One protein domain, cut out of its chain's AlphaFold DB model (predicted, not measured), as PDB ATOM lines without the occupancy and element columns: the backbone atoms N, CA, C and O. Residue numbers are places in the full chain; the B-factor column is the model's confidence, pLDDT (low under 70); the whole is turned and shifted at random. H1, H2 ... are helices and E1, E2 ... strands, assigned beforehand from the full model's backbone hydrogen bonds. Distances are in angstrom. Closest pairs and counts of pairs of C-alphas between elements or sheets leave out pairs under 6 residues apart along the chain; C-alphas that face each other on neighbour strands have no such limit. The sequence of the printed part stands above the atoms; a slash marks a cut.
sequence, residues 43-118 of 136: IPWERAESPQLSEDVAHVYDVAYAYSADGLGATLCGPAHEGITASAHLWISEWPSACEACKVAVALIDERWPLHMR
ATOM      1  N   ILE A  43     -18.856 -25.791 -35.296       62.28
ATOM      2  CA  ILE A  43     -18.124 -25.219 -36.430       62.28
ATOM      3  C   ILE A  43     -17.944 -23.723 -36.141       62.28
ATOM      4  O   ILE A  43     -18.924 -22.977 -36.193       62.28
ATOM      5  N   PRO A  44     -16.741 -23.278 -35.737       75.75
ATOM      6  CA  PRO A  44     -16.450 -21.864 -35.557       75.75
ATOM      7  C   PRO A  44     -16.612 -21.103 -36.873       75.75
ATOM      8  O   PRO A  44     -16.351 -21.635 -37.949       75.75
ATOM      9  N   TRP A  45     -17.035 -19.844 -36.771       88.50
ATOM     10  CA  TRP A  45     -17.165 -18.958 -37.922       88.50
ATOM     11  C   TRP A  45     -15.818 -18.793 -38.623       88.50
ATOM     12  O   TRP A  45     -14.796 -18.565 -37.977       88.50
ATOM     13  N   GLU A  46     -15.813 -18.894 -39.946       91.88
ATOM     14  CA  GLU A  46     -14.616 -18.676 -40.754       91.88
ATOM     15  C   GLU A  46     -14.380 -17.176 -40.939       91.88
ATOM     16  O   GLU A  46     -15.323 -16.383 -41.057       91.88
ATOM     17  N   ARG A  47     -13.113 -16.759 -40.967       94.81
ATOM     18  CA  ARG A  47     -12.768 -15.379 -41.314       94.81
ATOM     19  C   ARG A  47     -12.881 -15.197 -42.825       94.81
ATOM     20  O   ARG A  47     -12.430 -16.048 -43.581       94.81
ATOM     21  N   ALA A  48     -13.437 -14.075 -43.264       95.25
ATOM     22  CA  ALA A  48     -13.402 -13.685 -44.667       95.25
ATOM     23  C   ALA A  48     -12.031 -13.106 -45.032       95.25
ATOM     24  O   ALA A  48     -11.505 -12.237 -44.328       95.25
ATOM     25  N   GLU A  49     -11.486 -13.551 -46.156       94.56
ATOM     26  CA  GLU A  49     -10.263 -13.021 -46.749       94.56
ATOM     27  C   GLU A  49     -10.546 -12.468 -48.135       94.56
ATOM     28  O   GLU A  49     -11.262 -13.072 -48.931       94.56
ATOM     29  N   SER A  50      -9.980 -11.296 -48.412       93.56
ATOM     30  CA  SER A  50      -9.923 -10.749 -49.756       93.56
ATOM     31  C   SER A  50      -8.984  -9.545 -49.833       93.56
ATOM     32  O   SER A  50      -8.974  -8.756 -48.889       93.56
ATOM     33  N   PRO A  51      -8.294  -9.304 -50.965       90.94
ATOM     34  CA  PRO A  51      -7.528  -8.075 -51.178       90.94
ATOM     35  C   PRO A  51      -8.371  -6.792 -51.141       90.94
ATOM     36  O   PRO A  51      -7.819  -5.707 -50.988       90.94
ATOM     37  N   GLN A  52      -9.692  -6.891 -51.337       90.44
ATOM     38  CA  GLN A  52     -10.593  -5.735 -51.264       90.44
ATOM     39  C   GLN A  52     -11.180  -5.498 -49.860       90.44
ATOM     40  O   GLN A  52     -11.840  -4.480 -49.647       90.44
ATOM     41  N   LEU A  53     -10.949  -6.405 -48.903       91.00
ATOM     42  CA  LEU A  53     -11.332  -6.215 -47.505       91.00
ATOM     43  C   LEU A  53     -10.202  -5.510 -46.747       91.00
ATOM     44  O   LEU A  53      -9.022  -5.738 -47.004       91.00
ATOM     45  N   SER A  54     -10.562  -4.651 -45.795       88.19
ATOM     46  CA  SER A  54      -9.579  -4.019 -44.910       88.19
ATOM     47  C   SER A  54      -8.905  -5.074 -44.029       88.19
ATOM     48  O   SER A  54      -9.588  -5.865 -43.383       88.19
ATOM     49  N   GLU A  55      -7.572  -5.068 -43.962       85.00
ATOM     50  CA  GLU A  55      -6.818  -5.984 -43.093       85.00
ATOM     51  C   GLU A  55      -7.020  -5.685 -41.597       85.00
ATOM     52  O   GLU A  55      -6.919  -6.595 -40.769       85.00
ATOM     53  N   ASP A  56      -7.364  -4.438 -41.262       91.94
ATOM     54  CA  ASP A  56      -7.575  -3.967 -39.887       91.94
ATOM     55  C   ASP A  56      -8.884  -4.481 -39.274       91.94
ATOM     56  O   ASP A  56      -9.057  -4.452 -38.053       91.94
ATOM     57  N   VAL A  57      -9.815  -4.953 -40.112       95.19
ATOM     58  CA  VAL A  57     -11.140  -5.413 -39.696       95.19
ATOM     59  C   VAL A  57     -11.341  -6.871 -40.103       95.19
ATOM     60  O   VAL A  57     -11.415  -7.228 -41.276       95.19
ATOM     61  N   ALA A  58     -11.484  -7.746 -39.113       96.19
ATOM     62  CA  ALA A  58     -11.797  -9.149 -39.321       96.19
ATOM     63  C   ALA A  58     -13.304  -9.321 -39.551       96.19
ATOM     64  O   ALA A  58     -14.115  -9.196 -38.626       96.19
ATOM     65  N   HIS A  59     -13.677  -9.636 -40.788       96.56
ATOM     66  CA  HIS A  59     -15.043  -9.982 -41.170       96.56
ATOM     67  C   HIS A  59     -15.288 -11.492 -41.069       96.56
ATOM     68  O   HIS A  59     -14.366 -12.289 -41.239       96.56
ATOM     69  N   VAL A  60     -16.538 -11.875 -40.809       95.56
ATOM     70  CA  VAL A  60     -16.995 -13.269 -40.893       95.56
ATOM     71  C   VAL A  60     -17.312 -13.588 -42.340       95.56
ATOM     72  O   VAL A  60     -18.008 -12.807 -42.992       95.56
ATOM     73  N   TYR A  61     -16.831 -14.726 -42.826       93.31
ATOM     74  CA  TYR A  61     -17.230 -15.256 -44.119       93.31
ATOM     75  C   TYR A  61     -18.665 -15.773 -44.048       93.31
ATOM     76  O   TYR A  61     -19.016 -16.584 -43.189       93.31
ATOM     77  N   ASP A  62     -19.506 -15.286 -44.953       90.44
ATOM     78  CA  ASP A  62     -20.851 -15.799 -45.124       90.44
ATOM     79  C   ASP A  62     -20.796 -17.062 -45.982       90.44
ATOM     80  O   ASP A  62     -20.990 -17.041 -47.201       90.44
ATOM     81  N   VAL A  63     -20.530 -18.181 -45.309       82.19
ATOM     82  CA  VAL A  63     -20.463 -19.497 -45.944       82.19
ATOM     83  C   VAL A  63     -21.747 -19.774 -46.729       82.19
ATOM     84  O   VAL A  63     -21.701 -20.402 -47.777       82.19
ATOM     85  N   ALA A  64     -22.897 -19.294 -46.259       79.00
ATOM     86  CA  ALA A  64     -24.171 -19.568 -46.897       79.00
ATOM     87  C   ALA A  64     -24.349 -18.848 -48.229       79.00
ATOM     88  O   ALA A  64     -24.843 -19.434 -49.195       79.00
ATOM     89  N   TYR A  65     -23.920 -17.590 -48.283       79.81
ATOM     90  CA  TYR A  65     -23.936 -16.807 -49.508       79.81
ATOM     91  C   TYR A  65     -23.029 -17.411 -50.585       79.81
ATOM     92  O   TYR A  65     -23.351 -17.332 -51.767       79.81
ATOM     93  N   ALA A  66     -21.952 -18.096 -50.189       69.94
ATOM     94  CA  ALA A  66     -21.066 -18.801 -51.114       69.94
ATOM     95  C   ALA A  66     -21.769 -19.892 -51.947       69.94
ATOM     96  O   ALA A  66     -21.268 -20.276 -53.000       69.94
ATOM     97  N   TYR A  67     -22.926 -20.389 -51.493       68.38
ATOM     98  CA  TYR A  67     -23.756 -21.353 -52.231       68.38
ATOM     99  C   TYR A  67     -24.910 -20.684 -52.990       68.38
ATOM    100  O   TYR A  67     -25.805 -21.367 -53.487       68.38
ATOM    101  N   SER A  68     -24.921 -19.351 -53.076       69.62
ATOM    102  CA  SER A  68     -25.844 -18.625 -53.946       69.62
ATOM    103  C   SER A  68     -25.495 -18.845 -55.423       69.62
ATOM    104  O   SER A  68     -24.359 -19.159 -55.780       69.62
ATOM    105  N   ALA A  69     -26.486 -18.666 -56.301       62.34
ATOM    106  CA  ALA A  69     -26.336 -18.876 -57.743       62.34
ATOM    107  C   ALA A  69     -25.304 -17.940 -58.404       62.34
ATOM    108  O   ALA A  69     -24.880 -18.203 -59.529       62.34
ATOM    109  N   ASP A  70     -24.897 -16.876 -57.710       72.44
ATOM    110  CA  ASP A  70     -24.041 -15.822 -58.249       72.44
ATOM    111  C   ASP A  70     -22.543 -16.176 -58.182       72.44
ATOM    112  O   ASP A  70     -21.730 -15.487 -58.792       72.44
ATOM    113  N   GLY A  71     -22.158 -17.242 -57.462       69.75
ATOM    114  CA  GLY A  71     -20.764 -17.707 -57.372       69.75
ATOM    115  C   GLY A  71     -19.807 -16.735 -56.668       69.75
ATOM    116  O   GLY A  71     -18.590 -16.875 -56.771       69.75
ATOM    117  N   LEU A  72     -20.352 -15.741 -55.967       84.75
ATOM    118  CA  LEU A  72     -19.607 -14.741 -55.212       84.75
ATOM    119  C   LEU A  72     -19.424 -15.200 -53.763       84.75
ATOM    120  O   LEU A  72     -20.327 -15.789 -53.168       84.75
ATOM    121  N   GLY A  73     -18.295 -14.840 -53.157       89.50
ATOM    122  CA  GLY A  73     -18.178 -14.859 -51.704       89.50
ATOM    123  C   GLY A  73     -18.817 -13.614 -51.096       89.50
ATOM    124  O   GLY A  73     -18.882 -12.555 -51.729       89.50
ATOM    125  N   ALA A  74     -19.254 -13.720 -49.844       93.38
ATOM    126  CA  ALA A  74     -19.706 -12.572 -49.071       93.38
ATOM    127  C   ALA A  74     -19.193 -12.609 -47.637       93.38
ATOM    128  O   ALA A  74     -18.771 -13.638 -47.113       93.38
ATOM    129  N   THR A  75     -19.236 -11.448 -47.000       94.50
ATOM    130  CA  THR A  75     -19.118 -11.314 -45.554       94.50
ATOM    131  C   THR A  75     -20.503 -11.269 -44.927       94.50
ATOM    132  O   THR A  75     -21.444 -10.741 -45.521       94.50
ATOM    133  N   LEU A  76     -20.617 -11.719 -43.680       92.94
ATOM    134  CA  LEU A  76     -21.896 -11.742 -42.968       92.94
ATOM    135  C   LEU A  76     -22.502 -10.340 -42.755       92.94
ATOM    136  O   LEU A  76     -23.704 -10.193 -42.552       92.94
ATOM    137  N   CYS A  77     -21.677  -9.290 -42.809       94.31
ATOM    138  CA  CYS A  77     -22.132  -7.903 -42.726       94.31
ATOM    139  C   CYS A  77     -22.542  -7.280 -44.074       94.31
ATOM    140  O   CYS A  77     -22.887  -6.100 -44.094       94.31
ATOM    141  N   GLY A  78     -22.507  -8.026 -45.186       91.38
ATOM    142  CA  GLY A  78     -23.092  -7.609 -46.467       91.38
ATOM    143  C   GLY A  78     -22.149  -7.476 -47.672       91.38
ATOM    144  O   GLY A  78     -22.593  -7.808 -48.768       91.38
ATOM    145  N   PRO A  79     -20.887  -7.005 -47.552       92.56
ATOM    146  CA  PRO A  79     -19.952  -6.978 -48.679       92.56
ATOM    147  C   PRO A  79     -19.862  -8.323 -49.405       92.56
ATOM    148  O   PRO A  79     -19.619  -9.337 -48.752       92.56
ATOM    149  N   ALA A  80     -20.031  -8.314 -50.729       92.31
ATOM    150  CA  ALA A  80     -20.012  -9.496 -51.588       92.31
ATOM    151  C   ALA A  80     -19.279  -9.207 -52.906       92.31
ATOM    152  O   ALA A  80     -19.525  -8.175 -53.531       92.31
ATOM    153  N   HIS A  81     -18.372 -10.100 -53.314       90.06
ATOM    154  CA  HIS A  81     -17.675 -10.070 -54.607       90.06
ATOM    155  C   HIS A  81     -16.887 -11.372 -54.847       90.06
ATOM    156  O   HIS A  81     -16.654 -12.156 -53.930       90.06
ATOM    157  N   GLU A  82     -16.427 -11.581 -56.087       87.44
ATOM    158  CA  GLU A  82     -15.728 -12.804 -56.540       87.44
ATOM    159  C   GLU A  82     -14.436 -13.103 -55.763       87.44
ATOM    160  O   GLU A  82     -13.968 -14.234 -55.732       87.44
ATOM    161  N   GLY A  83     -13.843 -12.083 -55.140       88.88
ATOM    162  CA  GLY A  83     -12.571 -12.196 -54.428       88.88
ATOM    163  C   GLY A  83     -12.674 -12.575 -52.952       88.88
ATOM    164  O   GLY A  83     -11.626 -12.649 -52.313       88.88
ATOM    165  N   ILE A  84     -13.876 -12.725 -52.383       94.25
ATOM    166  CA  ILE A  84     -14.037 -13.090 -50.967       94.25
ATOM    167  C   ILE A  84     -13.997 -14.608 -50.823       94.25
ATOM    168  O   ILE A  84     -14.791 -15.310 -51.442       94.25
ATOM    169  N   THR A  85     -13.134 -15.110 -49.946       92.69
ATOM    170  CA  THR A  85     -13.037 -16.539 -49.629       92.69
ATOM    171  C   THR A  85     -13.016 -16.784 -48.124       92.69
ATOM    172  O   THR A  85     -12.701 -15.887 -47.337       92.69
ATOM    173  N   ALA A  86     -13.321 -18.018 -47.717       91.38
ATOM    174  CA  ALA A  86     -13.057 -18.485 -46.362       91.38
ATOM    175  C   ALA A  86     -11.544 -18.580 -46.116       91.38
ATOM    176  O   ALA A  86     -10.811 -19.178 -46.907       91.38
ATOM    177  N   SER A  87     -11.080 -18.004 -45.014       90.25
ATOM    178  CA  SER A  87      -9.727 -18.186 -44.496       90.25
ATOM    179  C   SER A  87      -9.577 -19.563 -43.855       90.25
ATOM    180  O   SER A  87     -10.501 -20.066 -43.220       90.25
ATOM    181  N   ALA A  88      -8.360 -20.110 -43.881       87.44
ATOM    182  CA  ALA A  88      -7.985 -21.230 -43.015       87.44
ATOM    183  C   ALA A  88      -7.990 -20.861 -41.512       87.44
ATOM    184  O   ALA A  88      -7.931 -21.740 -40.653       87.44
ATOM    185  N   HIS A  89      -8.033 -19.565 -41.183       87.31
ATOM    186  CA  HIS A  89      -8.118 -19.064 -39.820       87.31
ATOM    187  C   HIS A  89      -9.565 -18.764 -39.436       87.31
ATOM    188  O   HIS A  89     -10.333 -18.141 -40.171       87.31
ATOM    189  N   LEU A  90      -9.910 -19.156 -38.217       91.25
ATOM    190  CA  LEU A  90     -11.225 -18.910 -37.651       91.25
ATOM    191  C   LEU A  90     -11.391 -17.441 -37.277       91.25
ATOM    192  O   LEU A  90     -10.447 -16.780 -36.848       91.25
ATOM    193  N   TRP A  91     -12.613 -16.952 -37.401       93.69
ATOM    194  CA  TRP A  91     -13.026 -15.669 -36.872       93.69
ATOM    195  C   TRP A  91     -13.431 -15.813 -35.403       93.69
ATOM    196  O   TRP A  91     -14.129 -16.754 -35.024       93.69
ATOM    197  N   ILE A  92     -13.014 -14.861 -34.568       91.50
ATOM    198  CA  ILE A  92     -13.306 -14.856 -33.132       91.50
ATOM    199  C   ILE A  92     -13.967 -13.529 -32.765       91.50
ATOM    200  O   ILE A  92     -13.394 -12.465 -33.002       91.50
ATOM    201  N   SER A  93     -15.148 -13.593 -32.140       92.06
ATOM    202  CA  SER A  93     -15.911 -12.407 -31.724       92.06
ATOM    203  C   SER A  93     -15.136 -11.514 -30.766       92.06
ATOM    204  O   SER A  93     -15.259 -10.302 -30.825       92.06
ATOM    205  N   GLU A  94     -14.298 -12.087 -29.910       93.06
ATOM    206  CA  GLU A  94     -13.561 -11.338 -28.889       93.06
ATOM    207  C   GLU A  94     -12.325 -10.602 -29.424       93.06
ATOM    208  O   GLU A  94     -11.641  -9.909 -28.671       93.06
ATOM    209  N   TRP A  95     -11.993 -10.738 -30.713       92.81
ATOM    210  CA  TRP A  95     -10.864 -10.006 -31.278       92.81
ATOM    211  C   TRP A  95     -11.131  -8.495 -31.315       92.81
ATOM    212  O   TRP A  95     -12.211  -8.072 -31.730       92.81
ATOM    213  N   PRO A  96     -10.134  -7.652 -30.979       93.94
ATOM    214  CA  PRO A  96     -10.267  -6.199 -31.103       93.94
ATOM    215  C   PRO A  96     -10.574  -5.733 -32.532       93.94
ATOM    216  O   PRO A  96     -11.244  -4.725 -32.718       93.94
ATOM    217  N   SER A  97     -10.099  -6.476 -33.534       94.88
ATOM    218  CA  SER A  97     -10.339  -6.214 -34.954       94.88
ATOM    219  C   SER A  97     -11.651  -6.808 -35.474       94.88
ATOM    220  O   SER A  97     -11.979  -6.616 -36.641       94.88
ATOM    221  N   ALA A  98     -12.412  -7.552 -34.666       96.25
ATOM    222  CA  ALA A  98     -13.645  -8.184 -35.125       96.25
ATOM    223  C   ALA A  98     -14.684  -7.135 -35.545       96.25
ATOM    224  O   ALA A  98     -15.061  -6.262 -34.764       96.25
ATOM    225  N   CYS A  99     -15.186  -7.259 -36.775       97.31
ATOM    226  CA  CYS A  99     -16.230  -6.398 -37.314       97.31
ATOM    227  C   CYS A  99     -17.478  -6.411 -36.413       97.31
ATOM    228  O   CYS A  99     -18.108  -7.456 -36.234       97.31
ATOM    229  N   GLU A 100     -17.882  -5.242 -35.907       96.62
ATOM    230  CA  GLU A 100     -19.044  -5.103 -35.014       96.62
ATOM    231  C   GLU A 100     -20.359  -5.564 -35.656       96.62
ATOM    232  O   GLU A 100     -21.170  -6.229 -35.017       96.62
ATOM    233  N   ALA A 101     -20.555  -5.305 -36.950       96.56
ATOM    234  CA  ALA A 101     -21.734  -5.802 -37.658       96.56
ATOM    235  C   ALA A 101     -21.743  -7.339 -37.747       96.56
ATOM    236  O   ALA A 101     -22.788  -7.961 -37.553       96.56
ATOM    237  N   CYS A 102     -20.579  -7.961 -37.973       95.62
ATOM    238  CA  CYS A 102     -20.465  -9.419 -37.964       95.62
ATOM    239  C   CYS A 102     -20.731  -9.996 -36.568       95.62
ATOM    240  O   CYS A 102     -21.430 -10.997 -36.468       95.62
ATOM    241  N   LYS A 103     -20.247  -9.355 -35.493       95.75
ATOM    242  CA  LYS A 103     -20.540  -9.758 -34.103       95.75
ATOM    243  C   LYS A 103     -22.035  -9.823 -33.825       95.75
ATOM    244  O   LYS A 103     -22.514 -10.831 -33.311       95.75
ATOM    245  N   VAL A 104     -22.769  -8.772 -34.191       95.25
ATOM    246  CA  VAL A 104     -24.225  -8.718 -34.003       95.25
ATOM    247  C   VAL A 104     -24.918  -9.819 -34.804       95.25
ATOM    248  O   VAL A 104     -25.767 -10.526 -34.264       95.25
ATOM    249  N   ALA A 105     -24.544  -9.996 -36.073       92.38
ATOM    250  CA  ALA A 105     -25.140 -11.018 -36.927       92.38
ATOM    251  C   ALA A 105     -24.876 -12.437 -36.396       92.38
ATOM    252  O   ALA A 105     -25.819 -13.213 -36.248       92.38
ATOM    253  N   VAL A 106     -23.627 -12.744 -36.032       91.06
ATOM    254  CA  VAL A 106     -23.249 -14.018 -35.407       91.06
ATOM    255  C   VAL A 106     -24.054 -14.252 -34.138       91.06
ATOM    256  O   VAL A 106     -24.663 -15.308 -34.014       91.06
ATOM    257  N   ALA A 107     -24.118 -13.279 -33.225       90.25
ATOM    258  CA  ALA A 107     -24.848 -13.424 -31.967       90.25
ATOM    259  C   ALA A 107     -26.339 -13.730 -32.191       90.25
ATOM    260  O   ALA A 107     -26.882 -14.623 -31.546       90.25
ATOM    261  N   LEU A 108     -26.983 -13.047 -33.144       89.69
ATOM    262  CA  LEU A 108     -28.385 -13.294 -33.500       89.69
ATOM    263  C   LEU A 108     -28.607 -14.695 -34.077       89.69
ATOM    264  O   LEU A 108     -29.632 -15.321 -33.809       89.69
ATOM    265  N   ILE A 109     -27.681 -15.186 -34.899       87.38
ATOM    266  CA  ILE A 109     -27.769 -16.533 -35.468       87.38
ATOM    267  C   ILE A 109     -27.535 -17.579 -34.373       87.38
ATOM    268  O   ILE A 109     -28.293 -18.543 -34.258       87.38
ATOM    269  N   ASP A 110     -26.534 -17.356 -33.530       84.88
ATOM    270  CA  ASP A 110     -26.199 -18.221 -32.409       84.88
ATOM    271  C   ASP A 110     -27.324 -18.301 -31.371       84.88
ATOM    272  O   ASP A 110     -27.534 -19.370 -30.795       84.88
ATOM    273  N   GLU A 111     -28.081 -17.219 -31.163       85.56
ATOM    274  CA  GLU A 111     -29.272 -17.184 -30.303       85.56
ATOM    275  C   GLU A 111     -30.421 -18.037 -30.864       85.56
ATOM    276  O   GLU A 111     -31.140 -18.690 -30.105       85.56
ATOM    277  N   ARG A 112     -30.566 -18.109 -32.196       84.94
ATOM    278  CA  ARG A 112     -31.552 -18.992 -32.860       84.94
ATOM    279  C   ARG A 112     -31.221 -20.475 -32.678       84.94
ATOM    280  O   ARG A 112     -32.099 -21.317 -32.867       84.94
ATOM    281  N   TRP A 113     -29.997 -20.784 -32.252       79.56
ATOM    282  CA  TRP A 113     -29.558 -22.111 -31.832       79.56
ATOM    283  C   TRP A 113     -29.076 -22.106 -30.382       79.56
ATOM    284  O   TRP A 113     -27.867 -22.183 -30.132       79.56
ATOM    285  N   PRO A 114     -29.998 -22.071 -29.401       73.06
ATOM    286  CA  PRO A 114     -29.634 -22.168 -27.993       73.06
ATOM    287  C   PRO A 114     -28.718 -23.369 -27.742       73.06
ATOM    288  O   PRO A 114     -28.910 -24.415 -28.354       73.06
ATOM    289  N   LEU A 115     -27.752 -23.258 -26.825       72.94
ATOM    290  CA  LEU A 115     -26.742 -24.308 -26.589       72.94
ATOM    291  C   LEU A 115     -27.344 -25.707 -26.368       72.94
ATOM    292  O   LEU A 115     -26.801 -26.685 -26.865       72.94
ATOM    293  N   HIS A 116     -28.486 -25.800 -25.682       73.94
ATOM    294  CA  HIS A 116     -29.195 -27.066 -25.451       73.94
ATOM    295  C   HIS A 116     -29.923 -27.612 -26.692       73.94
ATOM    296  O   HIS A 116     -30.328 -28.769 -26.706       73.94
ATOM    297  N   MET A 117     -30.128 -26.773 -27.712       70.69
ATOM    298  CA  MET A 117     -30.697 -27.142 -29.007       70.69
ATOM    299  C   MET A 117     -29.627 -27.480 -30.050       70.69
ATOM    300  O   MET A 117     -29.958 -28.053 -31.094       70.69
ATOM    301  N   ARG A 118     -28.366 -27.116 -29.781       74.19
ATOM    302  CA  ARG A 118     -27.204 -27.543 -30.564       74.19
ATOM    303  C   ARG A 118     -26.986 -29.040 -30.337       74.19
ATOM    304  O   ARG A 118     -27.253 -29.560 -29.261       74.19
TER     305      ARG A 118
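Overview. This is residues 43 to 118 of the 136 residues of an uncharacterized protein of Streptomyces sp. CG 926 (UniProt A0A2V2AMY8). With little regular structure, the domain is a body of loops, mainly residues 50 to 84, between a small two-stranded hairpin, E1 and E2, and one helix, H1; residues 111 to 117 stick out at the helix's far end. The 76 printed residues run E1, E2, H1; the strands are antiparallel and the class is mixed, with 23 residues in named elements. It is compact, radius of gyration of the C-alphas 12.2 A, spanning 37 by 32 by 20 A.

Along the chain. E1, residues 46 to 49, begins at C-alpha (-14.616, -18.676, -40.754) and measures 9.3 A. E2, residues 85 to 90, measures 12.3 A. H1, residues 100 to 112, measures 18.8 A and ends at C-alpha (-31.552, -18.992, -32.860).

Arrangement. Hairpin strands E1 and E2 run at 129 degrees; N 87 and O 47 are within hydrogen-bond range at 2.8 A. Residues 73 to 74 pair antiparallel with 80 to 81. E1 and H1 are apart. In H1 every O i to N i+4 pair is within hydrogen-bond range.

Size, cuts and confidence. The farthest C-alphas, Pro 51 and His 116, are 38.6 A apart. The printed part has no cut. E1 to E2 is a long link of 35 residues. The model's pLDDT is under 70 at residues 43, 66 to 69 and 71.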